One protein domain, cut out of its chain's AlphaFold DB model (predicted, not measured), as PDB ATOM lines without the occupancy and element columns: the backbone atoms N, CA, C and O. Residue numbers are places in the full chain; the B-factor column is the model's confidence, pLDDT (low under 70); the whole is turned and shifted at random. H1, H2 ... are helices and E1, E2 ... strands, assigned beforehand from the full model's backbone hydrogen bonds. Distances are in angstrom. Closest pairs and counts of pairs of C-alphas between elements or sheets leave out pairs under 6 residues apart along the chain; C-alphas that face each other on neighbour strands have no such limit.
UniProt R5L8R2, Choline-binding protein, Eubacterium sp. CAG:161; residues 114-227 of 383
ATOM      1  N   ASP A 114     186.928 198.010 166.266       84.69
ATOM      2  CA  ASP A 114     186.713 199.032 165.234       84.69
ATOM      3  C   ASP A 114     188.037 199.494 164.599       84.69
ATOM      4  O   ASP A 114     188.055 200.055 163.502       84.69
ATOM      5  N   LYS A 115     189.168 199.244 165.275       87.44
ATOM      6  CA  LYS A 115     190.526 199.513 164.770       87.44
ATOM      7  C   LYS A 115     191.297 198.248 164.392       87.44
ATOM      8  O   LYS A 115     192.453 198.341 163.972       87.44
ATOM      9  N   LEU A 116     190.698 197.071 164.558       90.00
ATOM     10  CA  LEU A 116     191.362 195.798 164.317       90.00
ATOM     11  C   LEU A 116     191.552 195.561 162.813       90.00
ATOM     12  O   LEU A 116     190.584 195.446 162.064       90.00
ATOM     13  N   SER A 117     192.805 195.396 162.379       91.12
ATOM     14  CA  SER A 117     193.115 194.861 161.050       91.12
ATOM     15  C   SER A 117     193.515 193.392 161.144       91.12
ATOM     16  O   SER A 117     194.445 193.022 161.863       91.12
ATOM     17  N   ILE A 118     192.825 192.559 160.365       94.38
ATOM     18  CA  ILE A 118     193.183 191.155 160.119       94.38
ATOM     19  C   ILE A 118     193.793 190.958 158.726       94.38
ATOM     20  O   ILE A 118     193.859 189.830 158.243       94.38
ATOM     21  N   ALA A 119     194.213 192.028 158.044       95.81
ATOM     22  CA  ALA A 119     194.822 191.904 156.725       95.81
ATOM     23  C   ALA A 119     196.050 190.975 156.769       95.81
ATOM     24  O   ALA A 119     196.847 190.994 157.708       95.81
ATOM     25  N   GLY A 120     196.193 190.144 155.742       96.25
ATOM     26  CA  GLY A 120     197.227 189.122 155.660       96.25
ATOM     27  C   GLY A 120     196.676 187.731 155.367       96.25
ATOM     28  O   GLY A 120     195.493 187.541 155.083       96.25
ATOM     29  N   LYS A 121     197.584 186.756 155.400       97.06
ATOM     30  CA  LYS A 121     197.290 185.338 155.188       97.06
ATOM     31  C   LYS A 121     196.947 184.679 156.522       97.06
ATOM     32  O   LYS A 121     197.691 184.839 157.487       97.06
ATOM     33  N   TRP A 122     195.881 183.892 156.521       97.88
ATOM     34  CA  TRP A 122     195.421 183.085 157.640       97.88
ATOM     35  C   TRP A 122     195.141 181.659 157.184       97.88
ATOM     36  O   TRP A 122     194.802 181.409 156.026       97.88
ATOM     37  N   TYR A 123     195.286 180.732 158.116       97.88
ATOM     38  CA  TYR A 123     194.958 179.327 157.972       97.88
ATOM     39  C   TYR A 123     193.677 179.083 158.758       97.88
ATOM     40  O   TYR A 123     193.679 179.158 159.986       97.88
ATOM     41  N   LYS A 124     192.584 178.888 158.028       96.88
ATOM     42  CA  LYS A 124     191.257 178.628 158.573       96.88
ATOM     43  C   LYS A 124     191.139 177.134 158.846       96.88
ATOM     44  O   LYS A 124     191.375 176.347 157.938       96.88
ATOM     45  N   VAL A 125     190.781 176.774 160.070       96.69
ATOM     46  CA  VAL A 125     190.526 175.405 160.513       96.69
ATOM     47  C   VAL A 125     189.036 175.282 160.787       96.69
ATOM     48  O   VAL A 125     188.520 175.874 161.740       96.69
ATOM     49  N   ASP A 126     188.344 174.534 159.936       93.75
ATOM     50  CA  ASP A 126     186.937 174.195 160.119       93.75
ATOM     51  C   ASP A 126     186.837 172.701 160.403       93.75
ATOM     52  O   ASP A 126     186.855 171.884 159.490       93.75
ATOM     53  N   LEU A 127     186.800 172.369 161.696       92.12
ATOM     54  CA  LEU A 127     186.764 171.008 162.229       92.12
ATOM     55  C   LEU A 127     187.901 170.107 161.709       92.12
ATOM     56  O   LEU A 127     188.922 170.009 162.382       92.12
ATOM     57  N   ASP A 128     187.733 169.466 160.555       93.25
ATOM     58  CA  ASP A 128     188.649 168.509 159.930       93.25
ATOM     59  C   ASP A 128     189.305 169.025 158.632       93.25
ATOM     60  O   ASP A 128     190.084 168.308 157.997       93.25
ATOM     61  N   GLU A 129     189.047 170.277 158.247       94.69
ATOM     62  CA  GLU A 129     189.611 170.898 157.048       94.69
ATOM     63  C   GLU A 129     190.470 172.127 157.376       94.69
ATOM     64  O   GLU A 129     190.140 172.937 158.245       94.69
ATOM     65  N   ILE A 130     191.569 172.289 156.625       96.75
ATOM     66  CA  ILE A 130     192.358 173.524 156.597       96.75
ATOM     67  C   ILE A 130     192.241 174.176 155.222       96.75
ATOM     68  O   ILE A 130     192.591 173.576 154.203       96.75
ATOM     69  N   THR A 131     191.864 175.451 155.211       97.56
ATOM     70  CA  THR A 131     191.911 176.316 154.030       97.56
ATOM     71  C   THR A 131     192.769 177.550 154.297       97.56
ATOM     72  O   THR A 131     193.118 177.891 155.430       97.56
ATOM     73  N   VAL A 132     193.174 178.231 153.229       98.12
ATOM     74  CA  VAL A 132     193.963 179.460 153.296       98.12
ATOM     75  C   VAL A 132     193.069 180.634 152.953       98.12
ATOM     76  O   VAL A 132     192.594 180.741 151.823       98.12
ATOM     77  N   VAL A 133     192.915 181.562 153.892       97.12
ATOM     78  CA  VAL A 133     192.138 182.788 153.704       97.12
ATOM     79  C   VAL A 133     193.084 183.980 153.685       97.12
ATOM     80  O   VAL A 133     193.882 184.182 154.595       97.12
ATOM     81  N   SER A 134     193.028 184.775 152.621       97.44
ATOM     82  CA  SER A 134     193.798 186.013 152.497       97.44
ATOM     83  C   SER A 134     192.867 187.210 152.599       97.44
ATOM     84  O   SER A 134     192.000 187.372 151.745       97.44
ATOM     85  N   PHE A 135     193.069 188.054 153.608       96.88
ATOM     86  CA  PHE A 135     192.344 189.307 153.809       96.88
ATOM     87  C   PHE A 135     193.187 190.493 153.332       96.88
ATOM     88  O   PHE A 135     194.386 190.568 153.601       96.88
ATOM     89  N   THR A 136     192.578 191.439 152.624       96.38
ATOM     90  CA  THR A 136     193.242 192.663 152.152       96.38
ATOM     91  C   THR A 136     192.789 193.873 152.964       96.38
ATOM     92  O   THR A 136     191.601 193.965 153.258       96.38
ATOM     93  N   GLU A 137     193.652 194.877 153.137       92.88
ATOM     94  CA  GLU A 137     193.299 196.173 153.760       92.88
ATOM     95  C   GLU A 137     192.069 196.859 153.123       92.88
ATOM     96  O   GLU A 137     191.352 197.604 153.779       92.88
ATOM     97  N   GLY A 138     191.771 196.581 151.847       89.50
ATOM     98  CA  GLY A 138     190.580 197.083 151.148       89.50
ATOM     99  C   GLY A 138     189.270 196.341 151.456       89.50
ATOM    100  O   GLY A 138     188.317 196.467 150.686       89.50
ATOM    101  N   GLY A 139     189.218 195.514 152.507       93.75
ATOM    102  CA  GLY A 139     188.007 194.794 152.912       93.75
ATOM    103  C   GLY A 139     187.584 193.688 151.940       93.75
ATOM    104  O   GLY A 139     186.393 193.431 151.773       93.75
ATOM    105  N   LYS A 140     188.533 193.051 151.243       96.56
ATOM    106  CA  LYS A 140     188.309 191.877 150.380       96.56
ATOM    107  C   LYS A 140     188.976 190.638 150.958       96.56
ATOM    108  O   LYS A 140     190.027 190.748 151.582       96.56
ATOM    109  N   TYR A 141     188.378 189.475 150.722       96.38
ATOM    110  CA  TYR A 141     188.977 188.192 151.072       96.38
ATOM    111  C   TYR A 141     188.940 187.209 149.902       96.38
ATOM    112  O   TYR A 141     188.064 187.284 149.036       96.38
ATOM    113  N   GLU A 142     189.883 186.274 149.897       96.88
ATOM    114  CA  GLU A 142     189.894 185.101 149.025       96.88
ATOM    115  C   GLU A 142     190.278 183.866 149.842       96.88
ATOM    116  O   GLU A 142     191.266 183.892 150.574       96.88
ATOM    117  N   GLU A 143     189.497 182.798 149.703       96.81
ATOM    118  CA  GLU A 143     189.716 181.496 150.326       96.81
ATOM    119  C   GLU A 143     190.146 180.475 149.266       96.81
ATOM    120  O   GLU A 143     189.573 180.400 148.172       96.81
ATOM    121  N   LYS A 144     191.177 179.696 149.589       97.56
ATOM    122  CA  LYS A 144     191.747 178.647 148.743       97.56
ATOM    123  C   LYS A 144     191.943 177.363 149.529       97.56
ATOM    124  O   LYS A 144     192.265 177.415 150.713       97.56
ATOM    125  N   ASP A 145     191.864 176.233 148.843       95.56
ATOM    126  CA  ASP A 145     192.343 174.971 149.401       95.56
ATOM    127  C   ASP A 145     193.882 174.988 149.551       95.56
ATOM    128  O   ASP A 145     194.581 175.876 149.043       95.56
ATOM    129  N   LEU A 146     194.443 173.978 150.222       91.44
ATOM    130  CA  LEU A 146     195.900 173.840 150.378       91.44
ATOM    131  C   LEU A 146     196.651 173.630 149.048       91.44
ATOM    132  O   LEU A 146     197.868 173.806 148.995       91.44
ATOM    133  N   SER A 147     195.949 173.272 147.969       93.00
ATOM    134  CA  SER A 147     196.516 173.159 146.616       93.00
ATOM    135  C   SER A 147     196.498 174.490 145.850       93.00
ATOM    136  O   SER A 147     197.037 174.571 144.745       93.00
ATOM    137  N   GLY A 148     195.911 175.543 146.426       93.00
ATOM    138  CA  GLY A 148     195.787 176.871 145.837       93.00
ATOM    139  C   GLY A 148     194.565 177.059 144.933       93.00
ATOM    140  O   GLY A 148     194.446 178.118 144.308       93.00
ATOM    141  N   ASN A 149     193.655 176.082 144.856       95.69
ATOM    142  CA  ASN A 149     192.415 176.232 144.106       95.69
ATOM    143  C   ASN A 149     191.470 177.158 144.862       95.69
ATOM    144  O   ASN A 149     191.278 177.031 146.069       95.69
ATOM    145  N   LYS A 150     190.865 178.095 144.137       96.56
ATOM    146  CA  LYS A 150     189.921 179.052 144.706       96.56
ATOM    147  C   LYS A 150     188.641 178.348 145.165       96.56
ATOM    148  O   LYS A 150     188.021 177.646 144.369       96.56
ATOM    149  N   MET A 151     188.242 178.604 146.409       94.88
ATOM    150  CA  MET A 151     187.021 178.076 147.024       94.88
ATOM    151  C   MET A 151     185.957 179.160 147.175       94.88
ATOM    152  O   MET A 151     184.825 178.969 146.744       94.88
ATOM    153  N   ASP A 152     186.333 180.318 147.722       94.38
ATOM    154  CA  ASP A 152     185.420 181.441 147.935       94.38
ATOM    155  C   ASP A 152     186.156 182.787 147.820       94.38
ATOM    156  O   ASP A 152     187.386 182.864 147.833       94.38
ATOM    157  N   SER A 153     185.412 183.874 147.649       95.06
ATOM    158  CA  SER A 153     185.939 185.232 147.757       95.06
ATOM    159  C   SER A 153     184.814 186.237 147.918       95.06
ATOM    160  O   SER A 153     183.759 186.098 147.301       95.06
ATOM    161  N   GLY A 154     185.079 187.328 148.625       95.12
ATOM    162  CA  GLY A 154     184.076 188.359 148.828       95.12
ATOM    163  C   GLY A 154     184.636 189.614 149.472       95.12
ATOM    164  O   GLY A 154     185.823 189.926 149.374       95.12
ATOM    165  N   SER A 155     183.748 190.367 150.113       95.31
ATOM    166  CA  SER A 155     184.121 191.465 150.999       95.31
ATOM    167  C   SER A 155     183.967 191.067 152.455       95.31
ATOM    168  O   SER A 155     183.077 190.277 152.780       95.31
ATOM    169  N   TYR A 156     184.783 191.670 153.313       94.62
ATOM    170  CA  TYR A 156     184.654 191.540 154.751       94.62
ATOM    171  C   TYR A 156     184.686 192.890 155.464       94.62
ATOM    172  O   TYR A 156     185.291 193.843 154.973       94.62
ATOM    173  N   THR A 157     184.037 192.949 156.626       93.56
ATOM    174  CA  THR A 157     184.148 194.055 157.587       93.56
ATOM    175  C   THR A 157     184.217 193.501 159.008       93.56
ATOM    176  O   THR A 157     183.742 192.391 159.261       93.56
ATOM    177  N   ILE A 158     184.812 194.262 159.926       92.00
ATOM    178  CA  ILE A 158     184.835 193.961 161.361       92.00
ATOM    179  C   ILE A 158     184.213 195.143 162.086       92.00
ATOM    180  O   ILE A 158     184.690 196.261 161.934       92.00
ATOM    181  N   GLU A 159     183.155 194.894 162.852       86.19
ATOM    182  CA  GLU A 159     182.494 195.909 163.677       86.19
ATOM    183  C   GLU A 159     181.909 195.232 164.919       86.19
ATOM    184  O   GLU A 159     181.253 194.197 164.795       86.19
ATOM    185  N   ASN A 160     182.110 195.802 166.113       85.06
ATOM    186  CA  ASN A 160     181.475 195.336 167.360       85.06
ATOM    187  C   ASN A 160     181.547 193.807 167.586       85.06
ATOM    188  O   ASN A 160     180.513 193.147 167.727       85.06
ATOM    189  N   HIS A 161     182.758 193.232 167.586       85.69
ATOM    190  CA  HIS A 161     183.001 191.782 167.718       85.69
ATOM    191  C   HIS A 161     182.373 190.907 166.621       85.69
ATOM    192  O   HIS A 161     182.211 189.702 166.803       85.69
ATOM    193  N   LYS A 162     181.988 191.478 165.478       88.44
ATOM    194  CA  LYS A 162     181.418 190.711 164.369       88.44
ATOM    195  C   LYS A 162     182.313 190.789 163.153       88.44
ATOM    196  O   LYS A 162     182.571 191.875 162.644       88.44
ATOM    197  N   LEU A 163     182.713 189.624 162.653       90.81
ATOM    198  CA  LEU A 163     183.265 189.488 161.316       90.81
ATOM    199  C   LEU A 163     182.106 189.268 160.347       90.81
ATOM    200  O   LEU A 163     181.367 188.285 160.441       90.81
ATOM    201  N   LYS A 164     181.938 190.190 159.405       90.25
ATOM    202  CA  LYS A 164     180.995 190.036 158.303       90.25
ATOM    203  C   LYS A 164     181.743 189.498 157.094       90.25
ATOM    204  O   LYS A 164     182.618 190.185 156.591       90.25
ATOM    205  N   LEU A 165     181.387 188.310 156.613       85.56
ATOM    206  CA  LEU A 165     181.865 187.727 155.355       85.56
ATOM    207  C   LEU A 165     180.691 187.713 154.368       85.56
ATOM    208  O   LEU A 165     179.721 186.969 154.538       85.56
ATOM    209  N   GLY A 166     180.719 188.603 153.373       79.56
ATOM    210  CA  GLY A 166     179.578 188.809 152.477       79.56
ATOM    211  C   GLY A 166     178.315 189.238 153.241       79.56
ATOM    212  O   GLY A 166     178.273 190.322 153.822       79.56
ATOM    213  N   ASN A 167     177.280 188.388 153.246       77.12
ATOM    214  CA  ASN A 167     176.019 188.635 153.961       77.12
ATOM    215  C   ASN A 167     175.955 187.983 155.355       77.12
ATOM    216  O   ASN A 167     175.010 188.251 156.097       77.12
ATOM    217  N   LYS A 168     176.926 187.136 155.723       82.19
ATOM    218  CA  LYS A 168     176.950 186.429 157.009       82.19
ATOM    219  C   LYS A 168     177.746 187.259 158.017       82.19
ATOM    220  O   LYS A 168     178.901 187.574 157.759       82.19
ATOM    221  N   ALA A 169     177.135 187.618 159.143       84.50
ATOM    222  CA  ALA A 169     177.825 188.231 160.277       84.50
ATOM    223  C   ALA A 169     177.965 187.190 161.390       84.50
ATOM    224  O   ALA A 169     176.971 186.574 161.769       84.50
ATOM    225  N   ILE A 170     179.186 186.989 161.879       90.25
ATOM    226  CA  ILE A 170     179.537 185.942 162.845       90.25
ATOM    227  C   ILE A 170     180.282 186.591 164.006       90.25
ATOM    228  O   ILE A 170     181.056 187.525 163.784       90.25
ATOM    229  N   TYR A 171     180.030 186.130 165.230       90.69
ATOM    230  CA  TYR A 171     180.773 186.598 166.395       90.69
ATOM    231  C   TYR A 171     182.249 186.207 166.262       90.69
ATOM    232  O   TYR A 171     182.552 185.147 165.721       90.69
ATOM    233  N   MET A 172     183.155 187.073 166.709       91.88
ATOM    234  CA  MET A 172     184.597 186.904 166.579       91.88
ATOM    235  C   MET A 172     185.302 187.252 167.888       91.88
ATOM    236  O   MET A 172     185.050 188.306 168.470       91.88
ATOM    237  N   ASN A 173     186.260 186.409 168.275       90.75
ATOM    238  CA  ASN A 173     187.232 186.718 169.320       90.75
ATOM    239  C   ASN A 173     188.642 186.678 168.743       90.75
ATOM    240  O   ASN A 173     189.040 185.674 168.153       90.75
ATOM    241  N   TYR A 174     189.387 187.763 168.926       92.25
ATOM    242  CA  TYR A 174     190.749 187.919 168.434       92.25
ATOM    243  C   TYR A 174     191.773 187.848 169.570       92.25
ATOM    244  O   TYR A 174     191.584 188.461 170.621       92.25
ATOM    245  N   PHE A 175     192.878 187.149 169.318       90.19
ATOM    246  CA  PHE A 175     193.967 186.931 170.261       90.19
ATOM    247  C   PHE A 175     195.317 187.207 169.601       90.19
ATOM    248  O   PHE A 175     195.673 186.645 168.560       90.19
ATOM    249  N   ASP A 176     196.101 188.052 170.257       89.94
ATOM    250  CA  ASP A 176     197.525 188.207 169.999       89.94
ATOM    251  C   ASP A 176     198.246 187.932 171.316       89.94
ATOM    252  O   ASP A 176     198.332 188.806 172.179       89.94
ATOM    253  N   GLU A 177     198.707 186.693 171.506       85.31
ATOM    254  CA  GLU A 177     199.284 186.244 172.780       85.31
ATOM    255  C   GLU A 177     200.527 187.053 173.152       85.31
ATOM    256  O   GLU A 177     200.799 187.293 174.328       85.31
ATOM    257  N   LYS A 178     201.263 187.547 172.153       84.88
ATOM    258  CA  LYS A 178     202.406 188.422 172.399       84.88
ATOM    259  C   LYS A 178     201.973 189.737 173.034       84.88
ATOM    260  O   LYS A 178     202.623 190.188 173.972       84.88
ATOM    261  N   GLU A 179     200.899 190.345 172.541       84.38
ATOM    262  CA  GLU A 179     200.356 191.571 173.133       84.38
ATOM    263  C   GLU A 179     199.648 191.306 174.464       84.38
ATOM    264  O   GLU A 179     199.785 192.101 175.394       84.38
ATOM    265  N   GLN A 180     198.938 190.184 174.580       81.19
ATOM    266  CA  GLN A 180     198.228 189.783 175.794       81.19
ATOM    267  C   GLN A 180     199.187 189.556 176.968       81.19
ATOM    268  O   GLN A 180     198.903 189.976 178.088       81.19
ATOM    269  N   PHE A 181     200.335 188.927 176.717       79.44
ATOM    270  CA  PHE A 181     201.305 188.578 177.755       79.44
ATOM    271  C   PHE A 181     202.535 189.494 177.770       79.44
ATOM    272  O   PHE A 181     203.522 189.177 178.430       79.44
ATOM    273  N   LYS A 182     202.504 190.649 177.091       81.00
ATOM    274  CA  LYS A 182     203.662 191.558 176.945       81.00
ATOM    275  C   LYS A 182     204.296 192.026 178.263       81.00
ATOM    276  O   LYS A 182     205.465 192.418 178.271       81.00
ATOM    277  N   ASP A 183     203.518 192.021 179.343       79.06
ATOM    278  CA  ASP A 183     203.939 192.446 180.680       79.06
ATOM    279  C   ASP A 183     204.478 191.284 181.535       79.06
ATOM    280  O   ASP A 183     205.077 191.519 182.580       79.06
ATOM    281  N   VAL A 184     204.286 190.039 181.083       78.38
ATOM    282  CA  VAL A 184     204.722 188.808 181.767       78.38
ATOM    283  C   VAL A 184     205.867 188.126 181.015       78.38
ATOM    284  O   VAL A 184     206.733 187.513 181.634       78.38
ATOM    285  N   ILE A 185     205.894 188.242 179.685       75.25
ATOM    286  CA  ILE A 185     206.945 187.665 178.850       75.25
ATOM    287  C   ILE A 185     208.268 188.381 179.122       75.25
ATOM    288  O   ILE A 185     208.361 189.611 179.069       75.25
ATOM    289  N   ASP A 186     209.318 187.587 179.330       76.38
ATOM    290  CA  ASP A 186     210.686 188.085 179.320       76.38
ATOM    291  C   ASP A 186     211.020 188.664 177.934       76.38
ATOM    292  O   ASP A 186     211.144 187.944 176.937       76.38
ATOM    293  N   LYS A 187     211.155 189.991 177.875       73.62
ATOM    294  CA  LYS A 187     211.411 190.739 176.636       73.62
ATOM    295  C   LYS A 187     212.743 190.366 175.993       73.62
ATOM    296  O   LYS A 187     212.870 190.509 174.776       73.62
ATOM    297  N   ASP A 188     213.691 189.858 176.774       75.12
ATOM    298  CA  ASP A 188     214.989 189.419 176.273       75.12
ATOM    299  C   ASP A 188     214.938 187.992 175.704       75.12
ATOM    300  O   ASP A 188     215.867 187.579 175.004       75.12
ATOM    301  N   ASN A 189     213.840 187.257 175.937       72.00
ATOM    302  CA  ASN A 189     213.710 185.853 175.557       72.00
ATOM    303  C   ASN A 189     212.357 185.470 174.928       72.00
ATOM    304  O   ASN A 189     211.910 184.328 175.008       72.00
ATOM    305  N   VAL A 190     211.708 186.414 174.240       66.94
ATOM    306  CA  VAL A 190     210.402 186.206 173.577       66.94
ATOM    307  C   VAL A 190     210.413 185.011 172.609       66.94
ATOM    308  O   VAL A 190     209.391 184.361 172.421       66.94
ATOM    309  N   SER A 191     211.562 184.691 172.001       67.50
ATOM    310  CA  SER A 191     211.698 183.574 171.053       67.50
ATOM    311  C   SER A 191     211.577 182.181 171.672       67.50
ATOM    312  O   SER A 191     211.468 181.215 170.922       67.50
ATOM    313  N   GLU A 192     211.638 182.060 172.999       70.75
ATOM    314  CA  GLU A 192     211.393 180.789 173.693       70.75
ATOM    315  C   GLU A 192     209.900 180.471 173.839       70.75
ATOM    316  O   GLU A 192     209.551 179.332 174.140       70.75
ATOM    317  N   TYR A 193     209.019 181.443 173.586       67.62
ATOM    318  CA  TYR A 193     207.576 181.275 173.694       67.62
ATOM    319  C   TYR A 193     206.955 181.032 172.315       67.62
ATOM    320  O   TYR A 193     207.145 181.811 171.376       67.62
ATOM    321  N   GLU A 194     206.149 179.979 172.190       73.88
ATOM    322  CA  GLU A 194     205.371 179.682 170.980       73.88
ATOM    323  C   GLU A 194     204.077 180.508 170.929       73.88
ATOM    324  O   GLU A 194     202.973 179.975 170.905       73.88
ATOM    325  N   LEU A 195     204.222 181.836 170.919       80.00
ATOM    326  CA  LEU A 195     203.094 182.767 170.973       80.00
ATOM    327  C   LEU A 195     202.292 182.739 169.671       80.00
ATOM    328  O   LEU A 195     202.835 182.874 168.565       80.00
ATOM    329  N   ARG A 196     200.982 182.594 169.820       86.00
ATOM    330  CA  ARG A 196     200.015 182.496 168.736       86.00
ATOM    331  C   ARG A 196     199.356 183.846 168.491       86.00
ATOM    332  O   ARG A 196     199.061 184.623 169.395       86.00
ATOM    333  N   LYS A 197     199.079 184.095 167.218       92.19
ATOM    334  CA  LYS A 197     198.177 185.150 166.766       92.19
ATOM    335  C   LYS A 197     197.070 184.470 165.984       92.19
ATOM    336  O   LYS A 197     197.340 183.893 164.920       92.19
ATOM    337  N   TYR A 198     195.872 184.484 166.545       94.25
ATOM    338  CA  TYR A 198     194.718 183.758 166.039       94.25
ATOM    339  C   TYR A 198     193.428 184.515 166.337       94.25
ATOM    340  O   TYR A 198     193.372 185.382 167.204       94.25
ATOM    341  N   PHE A 199     192.374 184.192 165.613       94.94
ATOM    342  CA  PHE A 199     191.022 184.536 166.017       94.94
ATOM    343  C   PHE A 199     190.124 183.349 165.737       94.94
ATOM    344  O   PHE A 199     190.456 182.500 164.913       94.94
ATOM    345  N   TYR A 200     188.985 183.285 166.402       93.56
ATOM    346  CA  TYR A 200     187.957 182.326 166.041       93.56
ATOM    347  C   TYR A 200     186.634 183.025 165.843       93.56
ATOM    348  O   TYR A 200     186.357 184.067 166.446       93.56
ATOM    349  N   THR A 201     185.830 182.440 164.968       92.88
ATOM    350  CA  THR A 201     184.445 182.829 164.774       92.88
ATOM    351  C   THR A 201     183.536 181.749 165.315       92.88
ATOM    352  O   THR A 201     183.820 180.571 165.121       92.88
ATOM    353  N   GLU A 202     182.443 182.150 165.942       89.19
ATOM    354  CA  GLU A 202     181.443 181.243 166.497       89.19
ATOM    355  C   GLU A 202     180.072 181.651 165.967       89.19
ATOM    356  O   GLU A 202     179.691 182.829 166.020       89.19
ATOM    357  N   ASP A 203     179.359 180.702 165.367       80.75
ATOM    358  CA  ASP A 203     177.994 180.952 164.928       80.75
ATOM    359  C   ASP A 203     176.964 180.676 166.035       80.75
ATOM    360  O   ASP A 203     177.293 180.405 167.185       80.75
ATOM    361  N   LYS A 204     175.680 180.819 165.695       76.56
ATOM    362  CA  LYS A 204     174.565 180.680 166.645       76.56
ATOM    363  C   LYS A 204     174.415 179.269 167.230       76.56
ATOM    364  O   LYS A 204     173.707 179.123 168.221       76.56
ATOM    365  N   ASP A 205     175.011 178.265 166.591       77.38
ATOM    366  CA  ASP A 205     174.952 176.865 166.999       77.38
ATOM    367  C   ASP A 205     176.243 176.480 167.764       77.38
ATOM    368  O   ASP A 205     176.509 175.302 167.989       77.38
ATOM    369  N   ASN A 206     177.034 177.485 168.179       76.50
ATOM    370  CA  ASN A 206     178.356 177.373 168.801       76.50
ATOM    371  C   ASN A 206     179.378 176.610 167.941       76.50
ATOM    372  O   ASN A 206     180.352 176.039 168.440       76.50
ATOM    373  N   ASP A 207     179.185 176.610 166.618       82.62
ATOM    374  CA  ASP A 207     180.171 176.059 165.706       82.62
ATOM    375  C   ASP A 207     181.345 177.033 165.572       82.62
ATOM    376  O   ASP A 207     181.252 178.100 164.956       82.62
ATOM    377  N   ARG A 208     182.469 176.640 166.177       90.00
ATOM    378  CA  ARG A 208     183.734 177.370 166.143       90.00
ATOM    379  C   ARG A 208     184.524 177.061 164.870       90.00
ATOM    380  O   ARG A 208     184.687 175.897 164.500       90.00
ATOM    381  N   ILE A 209     185.043 178.119 164.251       93.62
ATOM    382  CA  ILE A 209     186.022 178.082 163.159       93.62
ATOM    383  C   ILE A 209     187.218 178.926 163.583       93.62
ATOM    384  O   ILE A 209     187.059 180.106 163.908       93.62
ATOM    385  N   ASP A 210     188.406 178.338 163.555       95.62
ATOM    386  CA  ASP A 210     189.640 178.986 163.982       95.62
ATOM    387  C   ASP A 210     190.433 179.527 162.797       95.62
ATOM    388  O   ASP A 210     190.439 178.950 161.717       95.62
ATOM    389  N   TYR A 211     191.138 180.634 162.999       97.19
ATOM    390  CA  TYR A 211     191.983 181.273 162.000       97.19
ATOM    391  C   TYR A 211     193.336 181.566 162.631       97.19
ATOM    392  O   TYR A 211     193.450 182.428 163.501       97.19
ATOM    393  N   PHE A 212     194.382 180.892 162.163       97.12
ATOM    394  CA  PHE A 212     195.743 181.077 162.658       97.12
ATOM    395  C   PHE A 212     196.599 181.836 161.656       97.12
ATOM    396  O   PHE A 212     196.535 181.614 160.449       97.12
ATOM    397  N   SER A 213     197.458 182.719 162.153       95.75
ATOM    398  CA  SER A 213     198.454 183.401 161.314       95.75
ATOM    399  C   SER A 213     199.583 182.474 160.836       95.75
ATOM    400  O   SER A 213     200.307 182.816 159.898       95.75
ATOM    401  N   ARG A 214     199.739 181.298 161.460       94.06
ATOM    402  CA  ARG A 214     200.764 180.295 161.149       94.06
ATOM    403  C   ARG A 214     200.140 178.942 160.818       94.06
ATOM    404  O   ARG A 214     199.120 178.563 161.384       94.06
ATOM    405  N   GLU A 215     200.800 178.219 159.919       93.94
ATOM    406  CA  GLU A 215     200.368 176.902 159.436       93.94
ATOM    407  C   GLU A 215     200.489 175.808 160.492       93.94
ATOM    408  O   GLU A 215     199.615 174.959 160.595       93.94
ATOM    409  N   ASP A 216     201.558 175.839 161.285       91.81
ATOM    410  CA  ASP A 216     201.800 174.862 162.346       91.81
ATOM    411  C   ASP A 216     200.748 174.963 163.450       91.81
ATOM    412  O   ASP A 216     200.153 173.957 163.807       91.81
ATOM    413  N   SER A 217     200.404 176.175 163.893       92.00
ATOM    414  CA  SER A 217     199.312 176.368 164.857       92.00
ATOM    415  C   SER A 217     197.956 175.878 164.329       92.00
ATOM    416  O   SER A 217     197.151 175.362 165.100       92.00
ATOM    417  N   ALA A 218     197.700 176.022 163.024       93.69
ATOM    418  CA  ALA A 218     196.501 175.471 162.397       93.69
ATOM    419  C   ALA A 218     196.531 173.938 162.326       93.69
ATOM    420  O   ALA A 218     195.502 173.305 162.546       93.69
ATOM    421  N   ALA A 219     197.693 173.340 162.048       92.38
ATOM    422  CA  ALA A 219     197.866 171.891 162.051       92.38
ATOM    423  C   ALA A 219     197.662 171.295 163.453       92.38
ATOM    424  O   ALA A 219     196.940 170.308 163.576       92.38
ATOM    425  N   ASP A 220     198.197 171.936 164.497       90.12
ATOM    426  CA  ASP A 220     197.975 171.528 165.891       90.12
ATOM    427  C   ASP A 220     196.482 171.570 166.253       90.12
ATOM    428  O   ASP A 220     195.957 170.660 166.892       90.12
ATOM    429  N   GLN A 221     195.773 172.628 165.834       93.69
ATOM    430  CA  GLN A 221     194.335 172.744 166.089       93.69
ATOM    431  C   GLN A 221     193.530 171.694 165.318       93.69
ATOM    432  O   GLN A 221     192.567 171.155 165.858       93.69
ATOM    433  N   LEU A 222     193.906 171.399 164.070       93.00
ATOM    434  CA  LEU A 222     193.284 170.334 163.291       93.00
ATOM    435  C   LEU A 222     193.442 168.988 164.005       93.00
ATOM    436  O   LEU A 222     192.454 168.291 164.204       93.00
ATOM    437  N   GLU A 223     194.657 168.641 164.432       91.75
ATOM    438  CA  GLU A 223     194.921 167.399 165.164       91.75
ATOM    439  C   GLU A 223     194.094 167.316 166.455       91.75
ATOM    440  O   GLU A 223     193.464 166.292 166.718       91.75
ATOM    441  N   ALA A 224     194.002 168.418 167.206       90.81
ATOM    442  CA  ALA A 224     193.151 168.496 168.389       90.81
ATOM    443  C   ALA A 224     191.661 168.303 168.060       90.81
ATOM    444  O   ALA A 224     190.953 167.622 168.797       90.81
ATOM    445  N   ASN A 225     191.166 168.859 166.951       91.50
ATOM    446  CA  ASN A 225     189.765 168.713 166.556       91.50
ATOM    447  C   ASN A 225     189.399 167.257 166.242       91.50
ATOM    448  O   ASN A 225     188.298 166.829 166.597       91.50
ATOM    449  N   LEU A 226     190.309 166.495 165.624       91.06
ATOM    450  CA  LEU A 226     190.085 165.100 165.220       91.06
ATOM    451  C   LEU A 226     189.868 164.141 166.399       91.06
ATOM    452  O   LEU A 226     189.389 163.028 166.194       91.06
ATOM    453  N   SER A 227     190.180 164.559 167.627       90.69
ATOM    454  CA  SER A 227     189.912 163.784 168.841       90.69
ATOM    455  C   SER A 227     188.668 164.255 169.602       90.69
ATOM    456  O   SER A 227     188.362 163.703 170.658       90.69
TER     457      SER A 227
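What this domain is: This is residues 114 to 227 of the 383 residues of the protein "Choline-binding protein" of Eubacterium sp. CAG:161 (UniProt R5L8R2). The domain is a closed barrel of eight antiparallel strands, E1 to E8, with the helix H2 lying along its outside over E8 and E1. Between E6 and E7 the printed part leaves the barrel through the short helix H1 and a long loop, residues 181 to 196, whose C-alphas lie 10 to 27 A from the mean of all C-alphas. The printed part has 114 residues with eight named strands and two named helices, in the order E1 E2 E3 E4 E5 E6 H1 E7 E8 H2; the class is mixed, helices and strands. The whole is compact, with a radius of gyration of the C-alphas of 14.8 A and spans of 43 by 34 by 29 A.

Where its parts are: The printed part begins at Asp 114, with its C-alpha at (186.713, 199.032, 165.234). E1 is residues 120 to 126, 18.7 A from first to last C-alpha, and begins at C-alpha 120 at (197.227, 189.122, 155.660). E2, residues 129 to 136, is 22.6 A long, and E3 is residues 140 to 144. E4, residues 150 to 159, is the longest strand by residues and measures 26.4 A; it bends by 52 degrees at residue 154. E5 is residues 162 to 165. E6, residues 168 to 176, is 24.4 A long and bends by 54 degrees at residue 171. H1, residues 177 to 180, follows E6 with no residue between them. E7 is residues 197 to 202, 17.2 A long, and E8 is residues 208 to 212. H2, residues 215 to 225, is 15.2 A long and ends at C-alpha 225 at (189.765, 168.713, 166.556).

How they stand to each other: E1 to E6 form a meander, each strand the antiparallel neighbour of the one before. The hairpin of E1 and E2 has N 122 and O 133 within hydrogen-bond range at 2.8 A. In the hairpin of E2 and E3, N 134 and O 142 are 2.8 A apart, and in that of E3 and E4, N 143 and O 152 are 2.8 A apart. The pairing of E4 is staggered: its residues 150 to 155 pair with E3 and its residues 156 to 159 with E5, where N 164 and O 157 are 2.8 A apart. E6 is staggered too, pairing with E5 over residues 168 to 171, with N 165 and O 168 at 2.8 A, and with E7 over residues 171 to 176, with N 175 and O 198 at 2.8 A. The hairpin of E7 and E8 has N 201 and O 209 at 2.8 A. E8 and E1 close the ring, antiparallel at 146 degrees between their directions, with N 125 and O 210 at 2.8 A. H2 is on the barrel, outside it, at a height over the sheet of 7.5 A. It lies over E1 and E8 and runs along the strands, at 3 degrees to E8 on the local plane. Its closest C-alphas to E8 are those of Ala 218 and Phe 212, 5.7 A apart. H1 is only just not on the barrel, with 4 pairs of C-alphas within 10 A, and H1 and H2 are apart. In H2 every O i to N i+4 pair is within hydrogen-bond range; H1 is too short for such a pair.

The domain as a whole: The two C-alphas farthest apart are those of Asn 167 and Asp 188, at 44.9 A. The printed part has no cut. The link from H1 to E7, 16 residues, is long, and the other links between named elements are tight. Mean pLDDT of the printed part is 89.3; residues 190 to 191 and residue 193 are under 70.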